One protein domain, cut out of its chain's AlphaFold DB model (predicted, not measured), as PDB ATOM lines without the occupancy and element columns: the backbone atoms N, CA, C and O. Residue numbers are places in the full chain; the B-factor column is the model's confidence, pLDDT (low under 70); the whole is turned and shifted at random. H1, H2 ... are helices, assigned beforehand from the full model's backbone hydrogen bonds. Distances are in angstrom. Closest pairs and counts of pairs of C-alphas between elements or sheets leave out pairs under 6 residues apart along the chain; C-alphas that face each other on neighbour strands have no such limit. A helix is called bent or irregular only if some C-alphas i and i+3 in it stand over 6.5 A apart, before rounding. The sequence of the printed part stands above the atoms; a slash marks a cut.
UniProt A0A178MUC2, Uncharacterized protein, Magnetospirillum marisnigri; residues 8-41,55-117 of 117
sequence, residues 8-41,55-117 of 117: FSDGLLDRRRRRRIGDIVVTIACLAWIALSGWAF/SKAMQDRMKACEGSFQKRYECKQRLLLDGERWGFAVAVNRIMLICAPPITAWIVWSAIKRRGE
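This is residues 8 to 41 and 55 to 117 of the 117 residues of an uncharacterized protein of Magnetospirillum marisnigri (UniProt A0A178MUC2). The model is a long thin rod in which two long helices, H1 and the bent H3, run side by side in opposite directions over part of their length. H3a reaches far past the end of H1, and at its far end the short H2 folds back beside it without clearly touching. The printed part has 97 residues with three named helices, H1, H2 and H3 in chain order, and no named strand; the class is all helix. The whole is extended, with a radius of gyration of the C-alphas of 24.9 A and spans of 86 by 23 by 11 A.

H1, residues 8 to 41, runs 49.8 A from C-alpha 8 at (87.712, 122.353, 130.277). H2 is residues 56 to 63. H3, residues 69 to 115, was assigned as one helix by its hydrogen bonds but is bent, with C-alphas 98 and 101 6.9 A apart. Its arm H3a, residues 69 to 98, is 43.1 A long and begins at C-alpha 69 (120.648, 103.172, 54.892). Its arm H3b, residues 101 to 115, is 21.2 A long and ends at C-alpha 115 (100.458, 126.047, 115.264).

H1 touches H3b with residues 19 to 34 alone, at a shallow tilt of 12 degrees, opposite ways; the closest C-alphas, of Cys 30 and Pro 102, are 4.9 A apart. Residues 33 to 41 of H1 touch residues 94 to 98 of H3a, closest at the C-alphas of Ile 34 and Ile 98, 5.8 A. The arms H3a and H3b stand at a shallow tilt of 32 degrees, only just short of steep. H2 and H3a are close but not clearly touching, the closest C-alphas, of Met 62 and Lys 76, being 7.5 A apart. H2 is apart from H1 and H3b. In H1, H2, H3a and H3b every O i to N i+4 pair is within hydrogen-bond range.

The C-alphas of Phe 8 and Ser 68, the two farthest apart, are 86.2 A apart. Residues 42 to 54 are not printed, and C-alphas 41 and 55 are 18.1 A apart across this cut. The link from H2 to H3 is tight. Residues 8 to 14 and 84 to 93 stand free. Mean pLDDT of the printed part is 78.4, with 30 residues under 70, among them 55 to 66 and 79 to 87.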
ATOM      1  N   PHE A   8      86.441 122.831 130.826       55.69
ATOM      2  CA  PHE A   8      87.712 122.353 130.277       55.69
ATOM      3  C   PHE A   8      87.528 121.153 129.334       55.69
ATOM      4  O   PHE A   8      88.263 121.004 128.355       55.69
ATOM      5  N   SER A   9      86.523 120.317 129.603       60.38
ATOM      6  CA  SER A   9      86.242 119.112 128.815       60.38
ATOM      7  C   SER A   9      85.623 119.458 127.459       60.38
ATOM      8  O   SER A   9      86.057 118.922 126.438       60.38
ATOM      9  N   ASP A  10      84.700 120.422 127.423       63.78
ATOM     10  CA  ASP A  10      84.053 120.864 126.182       63.78
ATOM     11  C   ASP A  10      85.046 121.522 125.210       63.78
ATOM     12  O   ASP A  10      85.089 121.173 124.028       63.78
ATOM     13  N   GLY A  11      85.938 122.388 125.705       63.75
ATOM     14  CA  GLY A  11      86.949 123.046 124.868       63.75
ATOM     15  C   GLY A  11      87.981 122.085 124.257       63.75
ATOM     16  O   GLY A  11      88.455 122.296 123.135       63.75
ATOM     17  N   LEU A  12      88.323 121.000 124.962       67.69
ATOM     18  CA  LEU A  12      89.232 119.963 124.461       67.69
ATOM     19  C   LEU A  12      88.556 119.049 123.428       67.69
ATOM     20  O   LEU A  12      89.190 118.674 122.432       67.69
ATOM     21  N   LEU A  13      87.283 118.705 123.642       74.62
ATOM     22  CA  LEU A  13      86.499 117.896 122.710       74.62
ATOM     23  C   LEU A  13      86.277 118.628 121.382       74.62
ATOM     24  O   LEU A  13      86.484 118.021 120.327       74.62
ATOM     25  N   ASP A  14      85.981 119.929 121.408       78.31
ATOM     26  CA  ASP A  14      85.781 120.730 120.195       78.31
ATOM     27  C   ASP A  14      87.062 120.884 119.364       78.31
ATOM     28  O   ASP A  14      87.052 120.696 118.142       78.31
ATOM     29  N   ARG A  15      88.215 121.125 120.011       77.19
ATOM     30  CA  ARG A  15      89.516 121.163 119.315       77.19
ATOM     31  C   ARG A  15      89.847 119.822 118.664       77.19
ATOM     32  O   ARG A  15      90.282 119.786 117.510       77.19
ATOM     33  N   ARG A  16      89.621 118.710 119.372       80.25
ATOM     34  CA  ARG A  16      89.883 117.356 118.855       80.25
ATOM     35  C   ARG A  16      88.932 116.998 117.705       80.25
ATOM     36  O   ARG A  16      89.369 116.403 116.719       80.25
ATOM     37  N   ARG A  17      87.659 117.396 117.796       84.06
ATOM     38  CA  ARG A  17      86.647 117.215 116.743       84.06
ATOM     39  C   ARG A  17      86.991 118.014 115.489       84.06
ATOM     40  O   ARG A  17      86.991 117.450 114.398       84.06
ATOM     41  N   ARG A  18      87.367 119.286 115.642       83.38
ATOM     42  CA  ARG A  18      87.770 120.161 114.530       83.38
ATOM     43  C   ARG A  18      88.997 119.629 113.788       83.38
ATOM     44  O   ARG A  18      89.017 119.660 112.561       83.38
ATOM     45  N   ARG A  19      89.984 119.079 114.511       85.75
ATOM     46  CA  ARG A  19      91.149 118.413 113.902       85.75
ATOM     47  C   ARG A  19      90.741 117.185 113.084       85.75
ATOM     48  O   ARG A  19      91.121 117.107 111.923       85.75
ATOM     49  N   ARG A  20      89.903 116.293 113.634       87.81
ATOM     50  CA  ARG A  20      89.421 115.108 112.895       87.81
ATOM     51  C   ARG A  20      88.628 115.467 111.643       87.81
ATOM     52  O   ARG A  20      88.843 114.857 110.605       87.81
ATOM     53  N   ILE A  21      87.720 116.439 111.733       90.25
ATOM     54  CA  ILE A  21      86.943 116.886 110.570       90.25
ATOM     55  C   ILE A  21      87.887 117.440 109.502       90.25
ATOM     56  O   ILE A  21      87.764 117.078 108.338       90.25
ATOM     57  N   GLY A  22      88.864 118.262 109.892       89.06
ATOM     58  CA  GLY A  22      89.849 118.787 108.954       89.06
ATOM     59  C   GLY A  22      90.731 117.705 108.320       89.06
ATOM     60  O   GLY A  22      90.942 117.746 107.113       89.06
ATOM     61  N   ASP A  23      91.168 116.695 109.082       91.12
ATOM     62  CA  ASP A  23      91.902 115.542 108.538       91.12
ATOM     63  C   ASP A  23      91.067 114.791 107.484       91.12
ATOM     64  O   ASP A  23      91.576 114.466 106.410       91.12
ATOM     65  N   ILE A  24      89.777 114.561 107.754       92.94
ATOM     66  CA  ILE A  24      88.857 113.902 106.814       92.94
ATOM     67  C   ILE A  24      88.677 114.748 105.551       92.94
ATOM     68  O   ILE A  24      88.814 114.230 104.446       92.94
ATOM     69  N   VAL A  25      88.412 116.049 105.699       93.00
ATOM     70  CA  VAL A  25      88.190 116.958 104.565       93.00
ATOM     71  C   VAL A  25      89.426 117.035 103.672       93.00
ATOM     72  O   VAL A  25      89.304 116.887 102.458       93.00
ATOM     73  N   VAL A  26      90.618 117.208 104.254       92.56
ATOM     74  CA  VAL A  26      91.875 117.259 103.490       92.56
ATOM     75  C   VAL A  26      92.127 115.933 102.778       92.56
ATOM     76  O   VAL A  26      92.491 115.931 101.607       92.56
ATOM     77  N   THR A  27      91.872 114.805 103.442       92.50
ATOM     78  CA  THR A  27      92.041 113.480 102.832       92.50
ATOM     79  C   THR A  27      91.106 113.289 101.639       92.50
ATOM     80  O   THR A  27      91.563 112.900 100.567       92.50
ATOM     81  N   ILE A  28      89.815 113.608 101.785       95.50
ATOM     82  CA  ILE A  28      88.835 113.497 100.695       95.50
ATOM     83  C   ILE A  28      89.215 114.418  99.534       95.50
ATOM     84  O   ILE A  28      89.180 113.986  98.384       95.50
ATOM     85  N   ALA A  29      89.629 115.654  99.818       93.88
ATOM     86  CA  ALA A  29      90.058 116.598  98.791       93.88
ATOM     87  C   ALA A  29      91.283 116.085  98.012       93.88
ATOM     88  O   ALA A  29      91.296 116.147  96.784       93.88
ATOM     89  N   CYS A  30      92.280 115.521  98.702       94.12
ATOM     90  CA  CYS A  30      93.451 114.922  98.062       94.12
ATOM     91  C   CYS A  30      93.077 113.718  97.186       94.12
ATOM     92  O   CYS A  30      93.545 113.617  96.054       94.12
ATOM     93  N   LEU A  31      92.222 112.821  97.684       94.44
ATOM     94  CA  LEU A  31      91.773 111.648  96.927       94.44
ATOM     95  C   LEU A  31      90.970 112.050  95.687       94.44
ATOM     96  O   LEU A  31      91.223 111.530  94.602       94.44
ATOM     97  N   ALA A  32      90.052 113.009  95.831       95.50
ATOM     98  CA  ALA A  32      89.278 113.542  94.717       95.50
ATOM     99  C   ALA A  32      90.189 114.189  93.664       95.50
ATOM    100  O   ALA A  32      90.017 113.940  92.474       95.50
ATOM    101  N   TRP A  33      91.197 114.957  94.089       94.31
ATOM    102  CA  TRP A  33      92.160 115.564  93.172       94.31
ATOM    103  C   TRP A  33      92.935 114.516  92.375       94.31
ATOM    104  O   TRP A  33      93.027 114.617  91.152       94.31
ATOM    105  N   ILE A  34      93.472 113.495  93.046       91.00
ATOM    106  CA  ILE A  34      94.233 112.426  92.391       91.00
ATOM    107  C   ILE A  34      93.341 111.655  91.413       91.00
ATOM    108  O   ILE A  34      93.758 111.408  90.286       91.00
ATOM    109  N   ALA A  35      92.111 111.318  91.806       89.94
ATOM    110  CA  ALA A  35      91.175 110.609  90.939       89.94
ATOM    111  C   ALA A  35      90.810 111.427  89.689       89.94
ATOM    112  O   ALA A  35      90.874 110.912  88.576       89.94
ATOM    113  N   LEU A  36      90.482 112.713  89.861       90.94
ATOM    114  CA  LEU A  36      90.100 113.593  88.753       90.94
ATOM    115  C   LEU A  36      91.275 113.887  87.820       90.94
ATOM    116  O   LEU A  36      91.124 113.819  86.605       90.94
ATOM    117  N   SER A  37      92.447 114.191  88.374       88.19
ATOM    118  CA  SER A  37      93.647 114.443  87.571       88.19
ATOM    119  C   SER A  37      94.128 113.174  86.868       88.19
ATOM    120  O   SER A  37      94.423 113.216  85.678       88.19
ATOM    121  N   GLY A  38      94.123 112.027  87.553       84.25
ATOM    122  CA  GLY A  38      94.400 110.727  86.949       84.25
ATOM    123  C   GLY A  38      93.468 110.444  85.771       84.25
ATOM    124  O   GLY A  38      93.937 110.136  84.680       84.25
ATOM    125  N   TRP A  39      92.162 110.647  85.948       84.12
ATOM    126  CA  TRP A  39      91.195 110.503  84.862       84.12
ATOM    127  C   TRP A  39      91.436 111.495  83.714       84.12
ATOM    128  O   TRP A  39      91.430 111.101  82.555       84.12
ATOM    129  N   ALA A  40      91.723 112.764  84.000       83.62
ATOM    130  CA  ALA A  40      91.979 113.763  82.962       83.62
ATOM    131  C   ALA A  40      93.255 113.482  82.143       83.62
ATOM    132  O   ALA A  40      93.308 113.800  80.959       83.62
ATOM    133  N   PHE A  41      94.291 112.895  82.752       76.00
ATOM    134  CA  PHE A  41      95.558 112.609  82.067       76.00
ATOM    135  C   PHE A  41      95.639 111.215  81.433       76.00
ATOM    136  O   PHE A  41      96.454 111.027  80.525       76.00
ATOM    137  N   SER A  55     102.160 106.073  65.647       53.22
ATOM    138  CA  SER A  55     101.463 107.362  65.738       53.22
ATOM    139  C   SER A  55     101.775 108.196  64.489       53.22
ATOM    140  O   SER A  55     102.931 108.276  64.058       53.22
ATOM    141  N   LYS A  56     100.749 108.792  63.867       54.50
ATOM    142  CA  LYS A  56     100.901 109.575  62.623       54.50
ATOM    143  C   LYS A  56     101.993 110.642  62.753       54.50
ATOM    144  O   LYS A  56     102.762 110.854  61.826       54.50
ATOM    145  N   ALA A  57     102.154 111.208  63.950       57.00
ATOM    146  CA  ALA A  57     103.228 112.139  64.281       57.00
ATOM    147  C   ALA A  57     104.641 111.518  64.214       57.00
ATOM    148  O   ALA A  57     105.580 112.181  63.776       57.00
ATOM    149  N   MET A  58     104.816 110.260  64.630       56.94
ATOM    150  CA  MET A  58     106.086 109.536  64.497       56.94
ATOM    151  C   MET A  58     106.336 109.120  63.041       56.94
ATOM    152  O   MET A  58     107.461 109.238  62.556       56.94
ATOM    153  N   GLN A  59     105.288 108.705  62.320       61.22
ATOM    154  CA  GLN A  59     105.370 108.377  60.893       61.22
ATOM    155  C   GLN A  59     105.731 109.599  60.037       61.22
ATOM    156  O   GLN A  59     106.592 109.498  59.165       61.22
ATOM    157  N   ASP A  60     105.156 110.770  60.315       62.81
ATOM    158  CA  ASP A  60     105.478 112.007  59.596       62.81
ATOM    159  C   ASP A  60     106.910 112.481  59.876       62.81
ATOM    160  O   ASP A  60     107.595 112.960  58.972       62.81
ATOM    161  N   ARG A  61     107.423 112.254  61.091       60.78
ATOM    162  CA  ARG A  61     108.838 112.495  61.414       60.78
ATOM    163  C   ARG A  61     109.781 111.482  60.763       60.78
ATOM    164  O   ARG A  61     110.911 111.837  60.443       60.78
ATOM    165  N   MET A  62     109.328 110.252  60.519       62.09
ATOM    166  CA  MET A  62     110.101 109.243  59.787       62.09
ATOM    167  C   MET A  62     110.144 109.490  58.276       62.09
ATOM    168  O   MET A  62     111.176 109.205  57.668       62.09
ATOM    169  N   LYS A  63     109.097 110.076  57.673       66.88
ATOM    170  CA  LYS A  63     109.119 110.498  56.256       66.88
ATOM    171  C   LYS A  63     110.237 111.506  55.973       66.88
ATOM    172  O   LYS A  63     110.871 111.448  54.926       66.88
ATOM    173  N   ALA A  64     110.549 112.377  56.934       66.12
ATOM    174  CA  ALA A  64     111.657 113.328  56.822       66.12
ATOM    175  C   ALA A  64     113.056 112.668  56.839       66.12
ATOM    176  O   ALA A  64     114.043 113.314  56.495       66.12
ATOM    177  N   CYS A  65     113.155 111.389  57.222       67.19
ATOM    178  CA  CYS A  65     114.407 110.634  57.287       67.19
ATOM    179  C   CYS A  65     114.677 109.776  56.029       67.19
ATOM    180  O   CYS A  65     115.561 108.914  56.064       67.19
ATOM    181  N   GLU A  66     113.928 109.933  54.929       61.00
ATOM    182  CA  GLU A  66     114.143 109.139  53.710       61.00
ATOM    183  C   GLU A  66     115.527 109.396  53.068       61.00
ATOM    184  O   GLU A  66     115.975 110.532  52.928       61.00
ATOM    185  N   GLY A  67     116.246 108.327  52.694       70.38
ATOM    186  CA  GLY A  67     117.601 108.420  52.140       70.38
ATOM    187  C   GLY A  67     118.402 107.119  52.255       70.38
ATOM    188  O   GLY A  67     117.830 106.034  52.378       70.38
ATOM    189  N   SER A  68     119.736 107.218  52.216       75.31
ATOM    190  CA  SER A  68     120.639 106.064  52.351       75.31
ATOM    191  C   SER A  68     120.455 105.330  53.688       75.31
ATOM    192  O   SER A  68     120.005 105.905  54.682       75.31
ATOM    193  N   PHE A  69     120.826 104.045  53.722       69.06
ATOM    194  CA  PHE A  69     120.648 103.172  54.892       69.06
ATOM    195  C   PHE A  69     121.271 103.761  56.172       69.06
ATOM    196  O   PHE A  69     120.656 103.733  57.236       69.06
ATOM    197  N   GLN A  70     122.447 104.384  56.041       72.69
ATOM    198  CA  GLN A  70     123.171 105.025  57.142       72.69
ATOM    199  C   GLN A  70     122.435 106.260  57.690       72.69
ATOM    200  O   GLN A  70     122.252 106.387  58.897       72.69
ATOM    201  N   LYS A  71     121.923 107.130  56.803       69.94
ATOM    202  CA  LYS A  71     121.158 108.325  57.199       69.94
ATOM    203  C   LYS A  71     119.865 107.967  57.926       69.94
ATOM    204  O   LYS A  71     119.517 108.616  58.908       69.94
ATOM    205  N   ARG A  72     119.165 106.921  57.476       71.38
ATOM    206  CA  ARG A  72     117.950 106.422  58.142       71.38
ATOM    207  C   ARG A  72     118.241 105.921  59.557       71.38
ATOM    208  O   ARG A  72     117.454 106.191  60.462       71.38
ATOM    209  N   TYR A  73     119.362 105.225  59.750       74.75
ATOM    210  CA  TYR A  73     119.764 104.709  61.058       74.75
ATOM    211  C   TYR A  73     120.065 105.842  62.047       74.75
ATOM    212  O   TYR A  73     119.468 105.892  63.120       74.75
ATOM    213  N   GLU A  74     120.906 106.800  61.654       75.62
ATOM    214  CA  GLU A  74     121.268 107.950  62.496       75.62
ATOM    215  C   GLU A  74     120.058 108.839  62.826       75.62
ATOM    216  O   GLU A  74     119.896 109.283  63.965       75.62
ATOM    217  N   CYS A  75     119.168 109.054  61.851       76.31
ATOM    218  CA  CYS A  75     117.939 109.824  62.043       76.31
ATOM    219  C   CYS A  75     117.003 109.138  63.049       76.31
ATOM    220  O   CYS A  75     116.497 109.786  63.964       76.31
ATOM    221  N   LYS A  76     116.838 107.812  62.949       71.50
ATOM    222  CA  LYS A  76     116.031 107.026  63.892       71.50
ATOM    223  C   LYS A  76     116.622 107.039  65.302       71.50
ATOM    224  O   LYS A  76     115.872 107.174  66.266       71.50
ATOM    225  N   GLN A  77     117.945 106.944  65.427       73.00
ATOM    226  CA  GLN A  77     118.628 106.981  66.721       73.00
ATOM    227  C   GLN A  77     118.452 108.332  67.426       73.00
ATOM    228  O   GLN A  77     118.128 108.364  68.611       73.00
ATOM    229  N   ARG A  78     118.588 109.449  66.696       70.69
ATOM    230  CA  ARG A  78     118.307 110.790  67.238       70.69
ATOM    231  C   ARG A  78     116.850 110.962  67.639       70.69
ATOM    232  O   ARG A  78     116.585 111.472  68.719       70.69
ATOM    233  N   LEU A  79     115.916 110.509  66.805       67.12
ATOM    234  CA  LEU A  79     114.490 110.652  67.087       67.12
ATOM    235  C   LEU A  79     114.069 109.889  68.352       67.12
ATOM    236  O   LEU A  79     113.223 110.368  69.102       67.12
ATOM    237  N   LEU A  80     114.669 108.718  68.590       66.88
ATOM    238  CA  LEU A  80     114.473 107.950  69.819       66.88
ATOM    239  C   LEU A  80     115.040 108.694  71.036       66.88
ATOM    240  O   LEU A  80     114.320 108.887  72.009       66.88
ATOM    241  N   LEU A  81     116.281 109.185  70.952       67.75
ATOM    242  CA  LEU A  81     116.933 109.916  72.049       67.75
ATOM    243  C   LEU A  81     116.219 111.234  72.400       67.75
ATOM    244  O   LEU A  81     116.060 111.564  73.577       67.75
ATOM    245  N   ASP A  82     115.765 111.986  71.398       65.19
ATOM    246  CA  ASP A  82     115.003 113.222  71.609       65.19
ATOM    247  C   ASP A  82     113.581 112.921  72.102       65.19
ATOM    248  O   ASP A  82     113.061 113.619  72.977       65.19
ATOM    249  N   GLY A  83     112.962 111.854  71.588       62.38
ATOM    250  CA  GLY A  83     111.656 111.370  72.032       62.38
ATOM    251  C   GLY A  83     111.645 110.970  73.507       62.38
ATOM    252  O   GLY A  83     110.722 111.345  74.227       62.38
ATOM    253  N   GLU A  84     112.688 110.289  73.985       63.28
ATOM    254  CA  GLU A  84     112.833 109.898  75.393       63.28
ATOM    255  C   GLU A  84     112.945 111.107  76.328       63.28
ATOM    256  O   GLU A  84     112.280 111.147  77.363       63.28
ATOM    257  N   ARG A  85     113.728 112.131  75.960       63.38
ATOM    258  CA  ARG A  85     113.898 113.340  76.790       63.38
ATOM    259  C   ARG A  85     112.606 114.138  76.926       63.38
ATOM    260  O   ARG A  85     112.248 114.547  78.031       63.38
ATOM    261  N   TRP A  86     111.895 114.341  75.818       61.22
ATOM    262  CA  TRP A  86     110.613 115.048  75.832       61.22
ATOM    263  C   TRP A  86     109.506 114.216  76.484       61.22
ATOM    264  O   TRP A  86     108.725 114.757  77.265       61.22
ATOM    265  N   GLY A  87     109.476 112.904  76.241       67.69
ATOM    266  CA  GLY A  87     108.544 111.979  76.886       67.69
ATOM    267  C   GLY A  87     108.727 111.938  78.403       67.69
ATOM    268  O   GLY A  87     107.749 112.043  79.145       67.69
ATOM    269  N   PHE A  88     109.976 111.893  78.876       72.94
ATOM    270  CA  PHE A  88     110.301 111.960  80.298       72.94
ATOM    271  C   PHE A  88     109.861 113.286  80.927       72.94
ATOM    272  O   PHE A  88     109.184 113.278  81.953       72.94
ATOM    273  N   ALA A  89     110.176 114.425  80.301       74.31
ATOM    274  CA  ALA A  89     109.776 115.737  80.812       74.31
ATOM    275  C   ALA A  89     108.247 115.880  80.917       74.31
ATOM    276  O   ALA A  89     107.731 116.383  81.916       74.31
ATOM    277  N   VAL A  90     107.511 115.384  79.919       75.44
ATOM    278  CA  VAL A  90     106.042 115.377  79.929       75.44
ATOM    279  C   VAL A  90     105.500 114.461  81.028       75.44
ATOM    280  O   VAL A  90     104.573 114.855  81.738       75.44
ATOM    281  N   ALA A  91     106.080 113.274  81.215       77.56
ATOM    282  CA  ALA A  91     105.682 112.348  82.273       77.56
ATOM    283  C   ALA A  91     105.923 112.940  83.671       77.56
ATOM    284  O   ALA A  91     105.024 112.922  84.512       77.56
ATOM    285  N   VAL A  92     107.096 113.538  83.899       84.25
ATOM    286  CA  VAL A  92     107.431 114.220  85.159       84.25
ATOM    287  C   VAL A  92     106.476 115.379  85.424       84.25
ATOM    288  O   VAL A  92     105.983 115.514  86.543       84.25
ATOM    289  N   ASN A  93     106.158 116.182  84.406       83.12
ATOM    290  CA  ASN A  93     105.215 117.287  84.553       83.12
ATOM    291  C   ASN A  93     103.815 116.795  84.960       83.12
ATOM    292  O   ASN A  93     103.206 117.343  85.875       83.12
ATOM    293  N   ARG A  94     103.322 115.713  84.343       83.25
ATOM    294  CA  ARG A  94     102.036 115.098  84.717       83.25
ATOM    295  C   ARG A  94     102.055 114.572  86.153       83.25
ATOM    296  O   ARG A  94     101.125 114.847  86.904       83.25
ATOM    297  N   ILE A  95     103.129 113.891  86.561       85.88
ATOM    298  CA  ILE A  95     103.299 113.428  87.947       85.88
ATOM    299  C   ILE A  95     103.297 114.613  88.919       85.88
ATOM    300  O   ILE A  95     102.627 114.556  89.947       85.88
ATOM    301  N   MET A  96     103.995 115.705  88.598       89.56
ATOM    302  CA  MET A  96     103.980 116.908  89.431       89.56
ATOM    303  C   MET A  96     102.581 117.516  89.544       89.56
ATOM    304  O   MET A  96     102.171 117.856  90.647       89.56
ATOM    305  N   LEU A  97     101.825 117.621  88.450       88.00
ATOM    306  CA  LEU A  97     100.467 118.175  88.485       88.00
ATOM    307  C   LEU A  97      99.498 117.321  89.316       88.00
ATOM    308  O   LEU A  97      98.624 117.858  89.999       88.00
ATOM    309  N   ILE A  98      99.676 116.001  89.305       89.19
ATOM    310  CA  ILE A  98      98.864 115.073  90.101       89.19
ATOM    311  C   ILE A  98      99.267 115.136  91.584       89.19
ATOM    312  O   ILE A  98      98.407 115.234  92.458       89.19
ATOM    313  N   CYS A  99     100.570 115.108  91.881       89.12
ATOM    314  CA  CYS A  99     101.079 114.893  93.238       89.12
ATOM    315  C   CYS A  99     101.403 116.178  94.019       89.12
ATOM    316  O   CYS A  99     101.297 116.184  95.244       89.12
ATOM    317  N   ALA A 100     101.798 117.274  93.369       91.06
ATOM    318  CA  ALA A 100     102.190 118.494  94.080       91.06
ATOM    319  C   ALA A 100     101.026 119.135  94.870       91.06
ATOM    320  O   ALA A 100     101.242 119.506  96.029       91.06
ATOM    321  N   PRO A 101      99.789 119.223  94.343       92.12
ATOM    322  CA  PRO A 101      98.657 119.759  95.102       92.12
ATOM    323  C   PRO A 101      98.323 118.977  96.389       92.12
ATOM    324  O   PRO A 101      98.249 119.602  97.448       92.12
ATOM    325  N   PRO A 102      98.194 117.634  96.392       92.62
ATOM    326  CA  PRO A 102      97.922 116.903  97.628       92.62
ATOM    327  C   PRO A 102      99.095 116.950  98.618       92.62
ATOM    328  O   PRO A 102      98.868 117.066  99.823       92.62
ATOM    329  N   ILE A 103     100.349 116.933  98.142       92.44
ATOM    330  CA  ILE A 103     101.530 117.069  99.011       92.44
ATOM    331  C   ILE A 103     101.532 118.436  99.705       92.44
ATOM    332  O   ILE A 103     101.695 118.518 100.924       92.44
ATOM    333  N   THR A 104     101.321 119.515  98.950       92.88
ATOM    334  CA  THR A 104     101.282 120.875  99.511       92.88
ATOM    335  C   THR A 104     100.116 121.049 100.478       92.88
ATOM    336  O   THR A 104     100.323 121.569 101.576       92.88
ATOM    337  N   ALA A 105      98.926 120.538 100.148       91.44
ATOM    338  CA  ALA A 105      97.772 120.549 101.046       91.44
ATOM    339  C   ALA A 105      98.075 119.828 102.370       91.44
ATOM    340  O   ALA A 105      97.769 120.345 103.447       91.44
ATOM    341  N   TRP A 106      98.749 118.677 102.312       90.81
ATOM    342  CA  TRP A 106      99.133 117.917 103.499       90.81
ATOM    343  C   TRP A 106     100.171 118.638 104.365       90.81
ATOM    344  O   TRP A 106     100.056 118.651 105.595       90.81
ATOM    345  N   ILE A 107     101.171 119.268 103.741       93.81
ATOM    346  CA  ILE A 107     102.197 120.060 104.435       93.81
ATOM    347  C   ILE A 107     101.556 121.262 105.133       93.81
ATOM    348  O   ILE A 107     101.778 121.468 106.328       93.81
ATOM    349  N   VAL A 108     100.727 122.026 104.416       94.19
ATOM    350  CA  VAL A 108     100.037 123.207 104.956       94.19
ATOM    351  C   VAL A 108      99.111 122.806 106.101       94.19
ATOM    352  O   VAL A 108      99.167 123.405 107.175       94.19
ATOM    353  N   TRP A 109      98.320 121.746 105.929       92.62
ATOM    354  CA  TRP A 109      97.442 121.238 106.981       92.62
ATOM    355  C   TRP A 109      98.220 120.780 108.221       92.62
ATOM    356  O   TRP A 109      97.861 121.111 109.353       92.62
ATOM    357  N   SER A 110      99.337 120.078 108.025       90.12
ATOM    358  CA  SER A 110     100.221 119.658 109.116       90.12
ATOM    359  C   SER A 110     100.832 120.852 109.856       90.12
ATOM    360  O   SER A 110     100.900 120.836 111.085       90.12
ATOM    361  N   ALA A 111     101.226 121.905 109.139       91.94
ATOM    362  CA  ALA A 111     101.739 123.134 109.739       91.94
ATOM    363  C   ALA A 111     100.663 123.876 110.551       91.94
ATOM    364  O   ALA A 111     100.945 124.347 111.653       91.94
ATOM    365  N   ILE A 112      99.424 123.932 110.053       88.88
ATOM    366  CA  ILE A 112      98.285 124.526 110.772       88.88
ATOM    367  C   ILE A 112      97.998 123.749 112.062       88.88
ATOM    368  O   ILE A 112      97.817 124.362 113.113       88.88
ATOM    369  N   LYS A 113      98.011 122.411 112.008       85.75
ATOM    370  CA  LYS A 113      97.813 121.566 113.196       85.75
ATOM    371  C   LYS A 113      98.851 121.846 114.283       85.75
ATOM    372  O   LYS A 113      98.461 121.991 115.436       85.75
ATOM    373  N   ARG A 114     100.128 121.986 113.907       84.56
ATOM    374  CA  ARG A 114     101.239 122.281 114.833       84.56
ATOM    375  C   ARG A 114     101.175 123.682 115.445       84.56
ATOM    376  O   ARG A 114     101.630 123.864 116.560       84.56
ATOM    377  N   ARG A 115     100.629 124.677 114.734       79.69
ATOM    378  CA  ARG A 115     100.458 126.047 115.264       79.69
ATOM    379  C   ARG A 115      99.272 126.193 116.221       79.69
ATOM    380  O   ARG A 115      99.161 127.214 116.886       79.69
ATOM    381  N   GLY A 116      98.353 125.227 116.221       64.12
ATOM    382  CA  GLY A 116      97.190 125.197 117.110       64.12
ATOM    383  C   GLY A 116      97.365 124.297 118.338       64.12
ATOM    384  O   GLY A 116      96.358 123.994 118.989       64.12
ATOM    385  N   GLU A 117      98.580 123.797 118.582       53.47
ATOM    386  CA  GLU A 117      99.053 123.181 119.836       53.47
ATOM    387  C   GLU A 117      99.730 124.243 120.696       53.47
ATOM    388  O   GLU A 117      99.431 124.246 121.909       53.47
TER     389      GLU A 117